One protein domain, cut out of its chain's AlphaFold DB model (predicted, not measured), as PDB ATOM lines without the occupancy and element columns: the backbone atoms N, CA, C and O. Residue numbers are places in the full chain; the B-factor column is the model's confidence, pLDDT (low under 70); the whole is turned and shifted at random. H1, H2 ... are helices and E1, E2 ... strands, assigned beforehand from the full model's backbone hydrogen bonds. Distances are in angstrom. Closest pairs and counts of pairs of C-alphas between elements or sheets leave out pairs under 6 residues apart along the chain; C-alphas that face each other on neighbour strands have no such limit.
ATOM      1  N   GLN A 209     -56.091 -22.172   6.655       89.50
ATOM      2  CA  GLN A 209     -56.122 -23.378   7.454       89.50
ATOM      3  C   GLN A 209     -56.336 -23.019   8.921       89.50
ATOM      4  O   GLN A 209     -55.749 -22.065   9.432       89.50
ATOM      5  N   ALA A 210     -57.193 -23.785   9.588       90.88
ATOM      6  CA  ALA A 210     -57.404 -23.669  11.019       90.88
ATOM      7  C   ALA A 210     -56.244 -24.342  11.768       90.88
ATOM      8  O   ALA A 210     -55.923 -25.503  11.506       90.88
ATOM      9  N   ARG A 211     -55.636 -23.618  12.707       90.06
ATOM     10  CA  ARG A 211     -54.662 -24.138  13.670       90.06
ATOM     11  C   ARG A 211     -55.274 -24.047  15.073       90.06
ATOM     12  O   ARG A 211     -55.747 -22.969  15.427       90.06
ATOM     13  N   PRO A 212     -55.266 -25.119  15.884       90.44
ATOM     14  CA  PRO A 212     -55.770 -25.055  17.255       90.44
ATOM     15  C   PRO A 212     -55.035 -23.992  18.079       90.44
ATOM     16  O   PRO A 212     -53.829 -23.796  17.906       90.44
ATOM     17  N   ILE A 213     -55.745 -23.305  18.977       89.31
ATOM     18  CA  ILE A 213     -55.148 -22.246  19.802       89.31
ATOM     19  C   ILE A 213     -54.009 -22.826  20.647       89.31
ATOM     20  O   ILE A 213     -54.204 -23.763  21.418       89.31
ATOM     21  N   SER A 214     -52.826 -22.215  20.559       87.44
ATOM     22  CA  SER A 214     -51.604 -22.697  21.215       87.44
ATOM     23  C   SER A 214     -50.950 -21.670  22.149       87.44
ATOM     24  O   SER A 214     -49.750 -21.714  22.414       87.44
ATOM     25  N   THR A 215     -51.723 -20.702  22.643       87.88
ATOM     26  CA  THR A 215     -51.223 -19.557  23.425       87.88
ATOM     27  C   THR A 215     -50.560 -19.943  24.750       87.88
ATOM     28  O   THR A 215     -49.572 -19.315  25.137       87.88
ATOM     29  N   LEU A 216     -51.063 -20.963  25.454       86.19
ATOM     30  CA  LEU A 216     -50.470 -21.437  26.710       86.19
ATOM     31  C   LEU A 216     -49.216 -22.266  26.435       86.19
ATOM     32  O   LEU A 216     -48.244 -22.125  27.171       86.19
ATOM     33  N   ILE A 217     -49.223 -23.061  25.360       85.00
ATOM     34  CA  ILE A 217     -48.067 -23.843  24.893       85.00
ATOM     35  C   ILE A 217     -46.897 -22.907  24.579       85.00
ATOM     36  O   ILE A 217     -45.835 -23.035  25.186       85.00
ATOM     37  N   SER A 218     -47.115 -21.898  23.728       86.12
ATOM     38  CA  SER A 218     -46.072 -20.927  23.370       86.12
ATOM     39  C   SER A 218     -45.536 -20.175  24.591       86.12
ATOM     40  O   SER A 218     -44.329 -20.006  24.729       86.12
ATOM     41  N   LYS A 219     -46.416 -19.753  25.513       87.44
ATOM     42  CA  LYS A 219     -46.011 -19.033  26.731       87.44
ATOM     43  C   LYS A 219     -45.216 -19.911  27.700       87.44
ATOM     44  O   LYS A 219     -44.319 -19.407  28.369       87.44
ATOM     45  N   HIS A 220     -45.565 -21.193  27.803       84.94
ATOM     46  CA  HIS A 220     -44.850 -22.152  28.644       84.94
ATOM     47  C   HIS A 220     -43.448 -22.409  28.101       84.94
ATOM     48  O   HIS A 220     -42.490 -22.270  28.851       84.94
ATOM     49  N   LEU A 221     -43.325 -22.688  26.799       84.00
ATOM     50  CA  LEU A 221     -42.037 -22.942  26.146       84.00
ATOM     51  C   LEU A 221     -41.124 -21.704  26.146       84.00
ATOM     52  O   LEU A 221     -39.928 -21.839  26.360       84.00
ATOM     53  N   GLN A 222     -41.680 -20.494  26.012       84.25
ATOM     54  CA  GLN A 222     -40.912 -19.244  26.119       84.25
ATOM     55  C   GLN A 222     -40.331 -19.009  27.528       84.25
ATOM     56  O   GLN A 222     -39.329 -18.317  27.681       84.25
ATOM     57  N   GLY A 223     -40.988 -19.530  28.568       79.69
ATOM     58  CA  GLY A 223     -40.556 -19.385  29.959       79.69
ATOM     59  C   GLY A 223     -39.548 -20.439  30.422       79.69
ATOM     60  O   GLY A 223     -39.197 -20.431  31.601       79.69
ATOM     61  N   MET A 224     -39.137 -21.360  29.546       78.12
ATOM     62  CA  MET A 224     -38.156 -22.397  29.860       78.12
ATOM     63  C   MET A 224     -36.729 -21.898  29.626       78.12
ATOM     64  O   MET A 224     -36.474 -21.141  28.698       78.12
ATOM     65  N   ASP A 225     -35.793 -22.377  30.448       66.06
ATOM     66  CA  ASP A 225     -34.364 -22.057  30.311       66.06
ATOM     67  C   ASP A 225     -33.714 -22.730  29.081       66.06
ATOM     68  O   ASP A 225     -32.615 -22.357  28.673       66.06
ATOM     69  N   ASP A 226     -34.382 -23.727  28.491       69.38
ATOM     70  CA  ASP A 226     -33.907 -24.490  27.336       69.38
ATOM     71  C   ASP A 226     -34.477 -23.920  26.027       69.38
ATOM     72  O   ASP A 226     -35.621 -24.192  25.654       69.38
ATOM     73  N   SER A 227     -33.669 -23.124  25.321       76.81
ATOM     74  CA  SER A 227     -34.055 -22.502  24.048       76.81
ATOM     75  C   SER A 227     -34.355 -23.516  22.941       76.81
ATOM     76  O   SER A 227     -35.097 -23.200  22.017       76.81
ATOM     77  N   THR A 228     -33.835 -24.745  23.033       82.75
ATOM     78  CA  THR A 228     -33.902 -25.719  21.932       82.75
ATOM     79  C   THR A 228     -35.331 -26.172  21.619       82.75
ATOM     80  O   THR A 228     -35.723 -26.230  20.455       82.75
ATOM     81  N   LEU A 229     -36.156 -26.426  22.642       82.00
ATOM     82  CA  LEU A 229     -37.566 -26.800  22.463       82.00
ATOM     83  C   LEU A 229     -38.415 -25.631  21.955       82.00
ATOM     84  O   LEU A 229     -39.383 -25.839  21.220       82.00
ATOM     85  N   TYR A 230     -38.067 -24.406  22.351       83.56
ATOM     86  CA  TYR A 230     -38.743 -23.209  21.864       83.56
ATOM     87  C   TYR A 230     -38.428 -22.955  20.385       83.56
ATOM     88  O   TYR A 230     -39.342 -22.640  19.625       83.56
ATOM     89  N   ASP A 231     -37.186 -23.182  19.955       85.44
ATOM     90  CA  ASP A 231     -36.782 -23.062  18.552       85.44
ATOM     91  C   ASP A 231     -37.498 -24.102  17.669       85.44
ATOM     92  O   ASP A 231     -38.098 -23.737  16.659       85.44
ATOM     93  N   ILE A 232     -37.574 -25.370  18.103       86.25
ATOM     94  CA  ILE A 232     -38.344 -26.429  17.410       86.25
ATOM     95  C   ILE A 232     -39.830 -26.053  17.301       86.25
ATOM     96  O   ILE A 232     -40.488 -26.299  16.286       86.25
ATOM     97  N   TRP A 233     -40.384 -25.448  18.352       87.00
ATOM     98  CA  TRP A 233     -41.766 -24.979  18.344       87.00
ATOM     99  C   TRP A 233     -41.986 -23.815  17.373       87.00
ATOM    100  O   TRP A 233     -43.001 -23.794  16.675       87.00
ATOM    101  N   LEU A 234     -41.045 -22.873  17.281       86.06
ATOM    102  CA  LEU A 234     -41.105 -21.786  16.305       86.06
ATOM    103  C   LEU A 234     -41.030 -22.314  14.868       86.06
ATOM    104  O   LEU A 234     -41.864 -21.925  14.052       86.06
ATOM    105  N   GLU A 235     -40.128 -23.254  14.575       86.19
ATOM    106  CA  GLU A 235     -40.044 -23.903  13.259       86.19
ATOM    107  C   GLU A 235     -41.351 -24.626  12.894       86.19
ATOM    108  O   GLU A 235     -41.839 -24.528  11.765       86.19
ATOM    109  N   HIS A 236     -41.982 -25.301  13.861       86.12
ATOM    110  CA  HIS A 236     -43.297 -25.908  13.654       86.12
ATOM    111  C   HIS A 236     -44.386 -24.859  13.380       86.12
ATOM    112  O   HIS A 236     -45.258 -25.075  12.536       86.12
ATOM    113  N   LEU A 237     -44.348 -23.713  14.070       84.81
ATOM    114  CA  LEU A 237     -45.301 -22.624  13.855       84.81
ATOM    115  C   LEU A 237     -45.156 -21.965  12.477       84.81
ATOM    116  O   LEU A 237     -46.165 -21.502  11.941       84.81
ATOM    117  N   GLU A 238     -43.959 -21.951  11.891       83.38
ATOM    118  CA  GLU A 238     -43.731 -21.448  10.530       83.38
ATOM    119  C   GLU A 238     -44.355 -22.341   9.451       83.38
ATOM    120  O   GLU A 238     -44.787 -21.846   8.407       83.38
ATOM    121  N   GLN A 239     -44.450 -23.649   9.701       82.12
ATOM    122  CA  GLN A 239     -45.128 -24.570   8.795       82.12
ATOM    123  C   GLN A 239     -46.651 -24.517   8.984       82.12
ATOM    124  O   GLN A 239     -47.132 -24.268  10.093       82.12
ATOM    125  N   PRO A 240     -47.451 -24.774   7.933       81.50
ATOM    126  CA  PRO A 240     -48.886 -24.984   8.079       81.50
ATOM    127  C   PRO A 240     -49.181 -26.091   9.088       81.50
ATOM    128  O   PRO A 240     -48.473 -27.100   9.138       81.50
ATOM    129  N   TYR A 241     -50.239 -25.919   9.884       82.94
ATOM    130  CA  TYR A 241     -50.627 -26.944  10.848       82.94
ATOM    131  C   TYR A 241     -50.868 -28.273  10.125       82.94
ATOM    132  O   TYR A 241     -51.624 -28.362   9.163       82.94
ATOM    133  N   SER A 242     -50.213 -29.324  10.582       76.44
ATOM    134  CA  SER A 242     -50.460 -30.681  10.121       76.44
ATOM    135  C   SER A 242     -50.401 -31.591  11.335       76.44
ATOM    136  O   SER A 242     -49.743 -31.259  12.321       76.44
ATOM    137  N   ASN A 243     -51.045 -32.755  11.269       73.44
ATOM    138  CA  ASN A 243     -51.004 -33.737  12.360       73.44
ATOM    139  C   ASN A 243     -49.589 -34.327  12.588       73.44
ATOM    140  O   ASN A 243     -49.419 -35.208  13.425       73.44
ATOM    141  N   ASN A 244     -48.575 -33.854  11.853       77.25
ATOM    142  CA  ASN A 244     -47.172 -34.220  12.009       77.25
ATOM    143  C   ASN A 244     -46.487 -33.235  12.959       77.25
ATOM    144  O   ASN A 244     -45.887 -32.246  12.535       77.25
ATOM    145  N   ILE A 245     -46.607 -33.500  14.254       82.00
ATOM    146  CA  ILE A 245     -46.050 -32.644  15.303       82.00
ATOM    147  C   ILE A 245     -44.706 -33.248  15.753       82.00
ATOM    148  O   ILE A 245     -44.615 -34.477  15.835       82.00
ATOM    149  N   PRO A 246     -43.653 -32.440  15.999       85.25
ATOM    150  CA  PRO A 246     -42.337 -32.954  16.378       85.25
ATOM    151  C   PRO A 246     -42.389 -33.913  17.576       85.25
ATOM    152  O   PRO A 246     -43.115 -33.692  18.557       85.25
ATOM    153  N   GLN A 247     -41.617 -34.999  17.491       81.12
ATOM    154  CA  GLN A 247     -41.609 -36.056  18.504       81.12
ATOM    155  C   GLN A 247     -41.018 -35.550  19.823       81.12
ATOM    156  O   GLN A 247     -41.513 -35.901  20.889       81.12
ATOM    157  N   GLU A 248     -40.046 -34.643  19.757       82.50
ATOM    158  CA  GLU A 248     -39.361 -34.027  20.894       82.50
ATOM    159  C   GLU A 248     -40.335 -33.262  21.799       82.50
ATOM    160  O   GLU A 248     -40.292 -33.378  23.026       82.50
ATOM    161  N   LEU A 249     -41.272 -32.523  21.193       81.75
ATOM    162  CA  LEU A 249     -42.320 -31.810  21.922       81.75
ATOM    163  C   LEU A 249     -43.308 -32.795  22.556       81.75
ATOM    164  O   LEU A 249     -43.672 -32.652  23.723       81.75
ATOM    165  N   SER A 250     -43.690 -33.837  21.816       82.25
ATOM    166  CA  SER A 250     -44.585 -34.894  22.303       82.25
ATOM    167  C   SER A 250     -44.000 -35.634  23.505       82.25
ATOM    168  O   SER A 250     -44.685 -35.825  24.512       82.25
ATOM    169  N   GLU A 251     -42.714 -35.979  23.452       83.62
ATOM    170  CA  GLU A 251     -42.000 -36.592  24.568       83.62
ATOM    171  C   GLU A 251     -41.907 -35.664  25.779       83.62
ATOM    172  O   GLU A 251     -42.099 -36.115  26.910       83.62
ATOM    173  N   TYR A 252     -41.638 -34.375  25.572       85.31
ATOM    174  CA  TYR A 252     -41.568 -33.406  26.660       85.31
ATOM    175  C   TYR A 252     -42.906 -33.276  27.402       85.31
ATOM    176  O   TYR A 252     -42.958 -33.439  28.624       85.31
ATOM    177  N   PHE A 253     -44.005 -33.063  26.673       83.12
ATOM    178  CA  PHE A 253     -45.335 -32.940  27.272       83.12
ATOM    179  C   PHE A 253     -45.830 -34.247  27.906       83.12
ATOM    180  O   PHE A 253     -46.581 -34.191  28.876       83.12
ATOM    181  N   SER A 254     -45.351 -35.412  27.451       80.31
ATOM    182  CA  SER A 254     -45.643 -36.699  28.102       80.31
ATOM    183  C   SER A 254     -44.973 -36.886  29.474       80.31
ATOM    184  O   SER A 254     -45.476 -37.641  30.304       80.31
ATOM    185  N   LYS A 255     -43.847 -36.201  29.734       82.44
ATOM    186  CA  LYS A 255     -43.071 -36.298  30.990       82.44
ATOM    187  C   LYS A 255     -43.542 -35.313  32.070       82.44
ATOM    188  O   LYS A 255     -43.081 -35.390  33.207       82.44
ATOM    189  N   LEU A 256     -44.423 -34.374  31.728       81.25
ATOM    190  CA  LEU A 256     -44.933 -33.344  32.634       81.25
ATOM    191  C   LEU A 256     -46.008 -33.902  33.581       81.25
ATOM    192  O   LEU A 256     -47.020 -34.439  33.142       81.25
ATOM    193  N   GLU A 257     -45.827 -33.710  34.891       72.88
ATOM    194  CA  GLU A 257     -46.823 -34.100  35.896       72.88
ATOM    195  C   GLU A 257     -48.039 -33.149  35.919       72.88
ATOM    196  O   GLU A 257     -47.923 -31.915  35.823       72.88
ATOM    197  N   GLU A 258     -49.231 -33.722  36.117       70.19
ATOM    198  CA  GLU A 258     -50.473 -32.966  36.278       70.19
ATOM    199  C   GLU A 258     -50.495 -32.191  37.606       70.19
ATOM    200  O   GLU A 258     -50.868 -32.701  38.661       70.19
ATOM    201  N   SER A 259     -50.158 -30.900  37.554       74.94
ATOM    202  CA  SER A 259     -50.369 -29.965  38.667       74.94
ATOM    203  C   SER A 259     -51.553 -29.026  38.403       74.94
ATOM    204  O   SER A 259     -51.988 -28.841  37.263       74.94
ATOM    205  N   LYS A 260     -52.047 -28.325  39.440       68.38
ATOM    206  CA  LYS A 260     -53.092 -27.284  39.282       68.38
ATOM    207  C   LYS A 260     -52.729 -26.200  38.254       68.38
ATOM    208  O   LYS A 260     -53.638 -25.619  37.671       68.38
ATOM    209  N   LYS A 261     -51.435 -25.920  38.044       70.06
ATOM    210  CA  LYS A 261     -50.956 -24.943  37.051       70.06
ATOM    211  C   LYS A 261     -50.801 -25.561  35.656       70.06
ATOM    212  O   LYS A 261     -51.092 -24.890  34.674       70.06
ATOM    213  N   THR A 262     -50.404 -26.833  35.570       77.06
ATOM    214  CA  THR A 262     -50.160 -27.545  34.300       77.06
ATOM    215  C   THR A 262     -51.433 -28.095  33.656       77.06
ATOM    216  O   THR A 262     -51.447 -28.341  32.457       77.06
ATOM    217  N   LYS A 263     -52.526 -28.258  34.412       81.56
ATOM    218  CA  LYS A 263     -53.771 -28.873  33.918       81.56
ATOM    219  C   LYS A 263     -54.368 -28.182  32.686       81.56
ATOM    220  O   LYS A 263     -54.824 -28.851  31.767       81.56
ATOM    221  N   LEU A 264     -54.379 -26.848  32.664       83.06
ATOM    222  CA  LEU A 264     -54.897 -26.082  31.518       83.06
ATOM    223  C   LEU A 264     -53.979 -26.191  30.292       83.06
ATOM    224  O   LEU A 264     -54.467 -26.240  29.170       83.06
ATOM    225  N   LEU A 265     -52.665 -26.260  30.520       85.94
ATOM    226  CA  LEU A 265     -51.655 -26.424  29.478       85.94
ATOM    227  C   LEU A 265     -51.736 -27.813  28.832       85.94
ATOM    228  O   LEU A 265     -51.787 -27.904  27.614       85.94
ATOM    229  N   LEU A 266     -51.799 -28.876  29.642       84.81
ATOM    230  CA  LEU A 266     -51.915 -30.256  29.159       84.81
ATOM    231  C   LEU A 266     -53.230 -30.482  28.407       84.81
ATOM    232  O   LEU A 266     -53.229 -31.129  27.367       84.81
ATOM    233  N   LYS A 267     -54.327 -29.866  28.867       85.31
ATOM    234  CA  LYS A 267     -55.599 -29.875  28.138       85.31
ATOM    235  C   LYS A 267     -55.479 -29.199  26.764       85.31
ATOM    236  O   LYS A 267     -55.949 -29.751  25.778       85.31
ATOM    237  N   GLN A 268     -54.837 -28.027  26.688       85.69
ATOM    238  CA  GLN A 268     -54.606 -27.354  25.404       85.69
ATOM    239  C   GLN A 268     -53.682 -28.179  24.493       85.69
ATOM    240  O   GLN A 268     -53.908 -28.228  23.291       85.69
ATOM    241  N   TRP A 269     -52.666 -28.846  25.046       86.88
ATOM    242  CA  TRP A 269     -51.785 -29.743  24.294       86.88
ATOM    243  C   TRP A 269     -52.534 -30.951  23.719       86.88
ATOM    244  O   TRP A 269     -52.365 -31.279  22.549       86.88
ATOM    245  N   GLU A 270     -53.413 -31.574  24.505       85.69
ATOM    246  CA  GLU A 270     -54.265 -32.675  24.046       85.69
ATOM    247  C   GLU A 270     -55.210 -32.228  22.917       85.69
ATOM    248  O   GLU A 270     -55.315 -32.901  21.890       85.69
ATOM    249  N   GLU A 271     -55.826 -31.051  23.064       86.06
ATOM    250  CA  GLU A 271     -56.656 -30.425  22.027       86.06
ATOM    251  C   GLU A 271     -55.847 -30.035  20.774       86.06
ATOM    252  O   GLU A 271     -56.388 -30.057  19.669       86.06
ATOM    253  N   TYR A 272     -54.560 -29.708  20.924       85.88
ATOM    254  CA  TYR A 272     -53.650 -29.394  19.819       85.88
ATOM    255  C   TYR A 272     -53.189 -30.649  19.060       85.88
ATOM    256  O   TYR A 272     -53.012 -30.590  17.845       85.88
ATOM    257  N   MET A 273     -53.012 -31.783  19.748       85.12
ATOM    258  CA  MET A 273     -52.690 -33.077  19.127       85.12
ATOM    259  C   MET A 273     -53.878 -33.663  18.370       85.12
ATOM    260  O   MET A 273     -53.727 -34.177  17.266       85.12
ATOM    261  N   ASN A 274     -55.058 -33.602  18.988       85.81
ATOM    262  CA  ASN A 274     -56.272 -34.237  18.491       85.81
ATOM    263  C   ASN A 274     -57.406 -33.207  18.418       85.81
ATOM    264  O   ASN A 274     -58.339 -33.247  19.231       85.81
ATOM    265  N   PRO A 275     -57.343 -32.267  17.461       86.31
ATOM    266  CA  PRO A 275     -58.367 -31.248  17.334       86.31
ATOM    267  C   PRO A 275     -59.716 -31.871  16.976       86.31
ATOM    268  O   PRO A 275     -59.832 -32.747  16.119       86.31
ATOM    269  N   THR A 276     -60.765 -31.380  17.626       87.38
ATOM    270  CA  THR A 276     -62.156 -31.755  17.357       87.38
ATOM    271  C   THR A 276     -62.911 -30.559  16.781       87.38
ATOM    272  O   THR A 276     -62.454 -29.423  16.875       87.38
ATOM    273  N   GLY A 277     -64.122 -30.761  16.253       84.94
ATOM    274  CA  GLY A 277     -64.957 -29.654  15.750       84.94
ATOM    275  C   GLY A 277     -65.389 -28.622  16.808       84.94
ATOM    276  O   GLY A 277     -66.054 -27.650  16.465       84.94
ATOM    277  N   LYS A 278     -65.056 -28.837  18.088       87.44
ATOM    278  CA  LYS A 278     -65.295 -27.902  19.199       87.44
ATOM    279  C   LYS A 278     -64.013 -27.255  19.727       87.44
ATOM    280  O   LYS A 278     -64.095 -26.467  20.661       87.44
ATOM    281  N   THR A 279     -62.856 -27.629  19.189       87.62
ATOM    282  CA  THR A 279     -61.570 -27.064  19.587       87.62
ATOM    283  C   THR A 279     -61.462 -25.651  19.028       87.62
ATOM    284  O   THR A 279     -61.653 -25.442  17.829       87.62
ATOM    285  N   ASP A 280     -61.157 -24.687  19.893       89.12
ATOM    286  CA  ASP A 280     -60.941 -23.312  19.459       89.12
ATOM    287  C   ASP A 280     -59.705 -23.239  18.548       89.12
ATOM    288  O   ASP A 280     -58.666 -23.850  18.825       89.12
ATOM    289  N   ALA A 281     -59.810 -22.485  17.451       91.62
ATOM    290  CA  ALA A 281     -58.775 -22.412  16.429       91.62
ATOM    291  C   ALA A 281     -58.608 -20.999  15.864       91.62
ATOM    292  O   ALA A 281     -59.578 -20.259  15.687       91.62
ATOM    293  N   ASP A 282     -57.367 -20.678  15.515       90.56
ATOM    294  CA  ASP A 282     -56.996 -19.485  14.773       90.56
ATOM    295  C   ASP A 282     -56.879 -19.823  13.282       90.56
ATOM    296  O   ASP A 282     -56.247 -20.808  12.889       90.56
ATOM    297  N   TRP A 283     -57.481 -18.993  12.430       90.56
ATOM    298  CA  TRP A 283     -57.360 -19.131  10.980       90.56
ATOM    299  C   TRP A 283     -56.074 -18.477  10.490       90.56
ATOM    300  O   TRP A 283     -55.836 -17.290  10.719       90.56
ATOM    301  N   GLN A 284     -55.258 -19.249   9.782       89.88
ATOM    302  CA  GLN A 284     -53.987 -18.800   9.232       89.88
ATOM    303  C   GLN A 284     -54.016 -18.911   7.713       89.88
ATOM    304  O   GLN A 284     -54.482 -19.904   7.158       89.88
ATOM    305  N   TYR A 285     -53.528 -17.880   7.027       90.19
ATOM    306  CA  TYR A 285     -53.377 -17.932   5.578       90.19
ATOM    307  C   TYR A 285     -52.235 -18.870   5.206       90.19
ATOM    308  O   TYR A 285     -51.153 -18.798   5.786       90.19
ATOM    309  N   LEU A 286     -52.472 -19.712   4.208       89.38
ATOM    310  CA  LEU A 286     -51.422 -20.521   3.611       89.38
ATOM    311  C   LEU A 286     -50.638 -19.688   2.604       89.38
ATOM    312  O   LEU A 286     -51.193 -18.848   1.886       89.38
TER     313      LEU A 286
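This is residues 209 to 286 of the 391 residues of the protein "CRISPR-associated protein Csy2" of Vibrio cincinnatiensis DSM 19608 (UniProt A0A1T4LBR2). What is the main picture? A small two-strand antiparallel ribbon, E1 and E2, sits at one end of four short helices set in a loosely closed ring, H1 across from H3 and H2 across from H4. The ring runs H1, H2, H3, H4, and both ends of the printed part lie at the ribbon. What is it made of? The printed part has 78 residues, with elements in the order E1, H1, H2, H3, H4, E2, and its class is mostly helix. How is it shaped? It is compact, with a radius of gyration of the C-alphas of 12.3 A and spans of 32 by 26 by 19 A.

Where are the strands? E1 is residues 209 to 212, with C-alpha 209 at (-56.122, -23.378, 7.454). E2 is residues 281 to 285, 12.9 A from first to last C-alpha, with C-alpha 285 at (-53.377, -17.932, 5.578). Where are the helices? H1 is residues 215 to 222, 10.7 A long, and H2 is residues 227 to 238, 16.7 A, beginning with C-alpha 227 at (-34.055, -22.502, 24.048). H3 is residues 247 to 255, 12.6 A, and H4 is residues 263 to 273, 15.4 A.

How do the strands pair? E1 and E2 are antiparallel at 147 degrees, with N 209 and O 284 at 2.8 A and N 211 and O 282 at 2.9 A, both within hydrogen-bond range. How does H1 stand to its neighbours? H1 touches H4 about perpendicular, at 77 degrees, the closest C-alphas being those of Leu 216 and Leu 265, 5.8 A apart. H1 and H2 form a helical hairpin at a steep tilt of 38 degrees, opposite ways, and touch through H2 residues 229 to 233 alone, with the C-alphas of Leu 221 and Tyr 230 closest at 5.4 A. Where is H3? H2, again with residues 229 to 233 alone, only just touches H3, with 3 pairs of C-alphas within 8 A, the closest those of Leu 229 and Leu 249 at 6.9 A. H3 and H4 are close but not clearly touching, the closest C-alphas being those of Phe 253 and Leu 266 at 7.4 A, while H1 and H3 are apart, as are H2 and H4. Are the helix backbones complete? In H1, H2, H3 and H4 every O i to N i+4 pair is within hydrogen-bond range.

How large is it? The two C-alphas farthest apart are those of Lys 260 and Leu 286, at 36.3 A. Are there cuts or long links? The printed part has no cut and no long link. Where is confidence low? The mean pLDDT of the printed part is 83.5, and residues 225 to 226 and residue 260 are under 70.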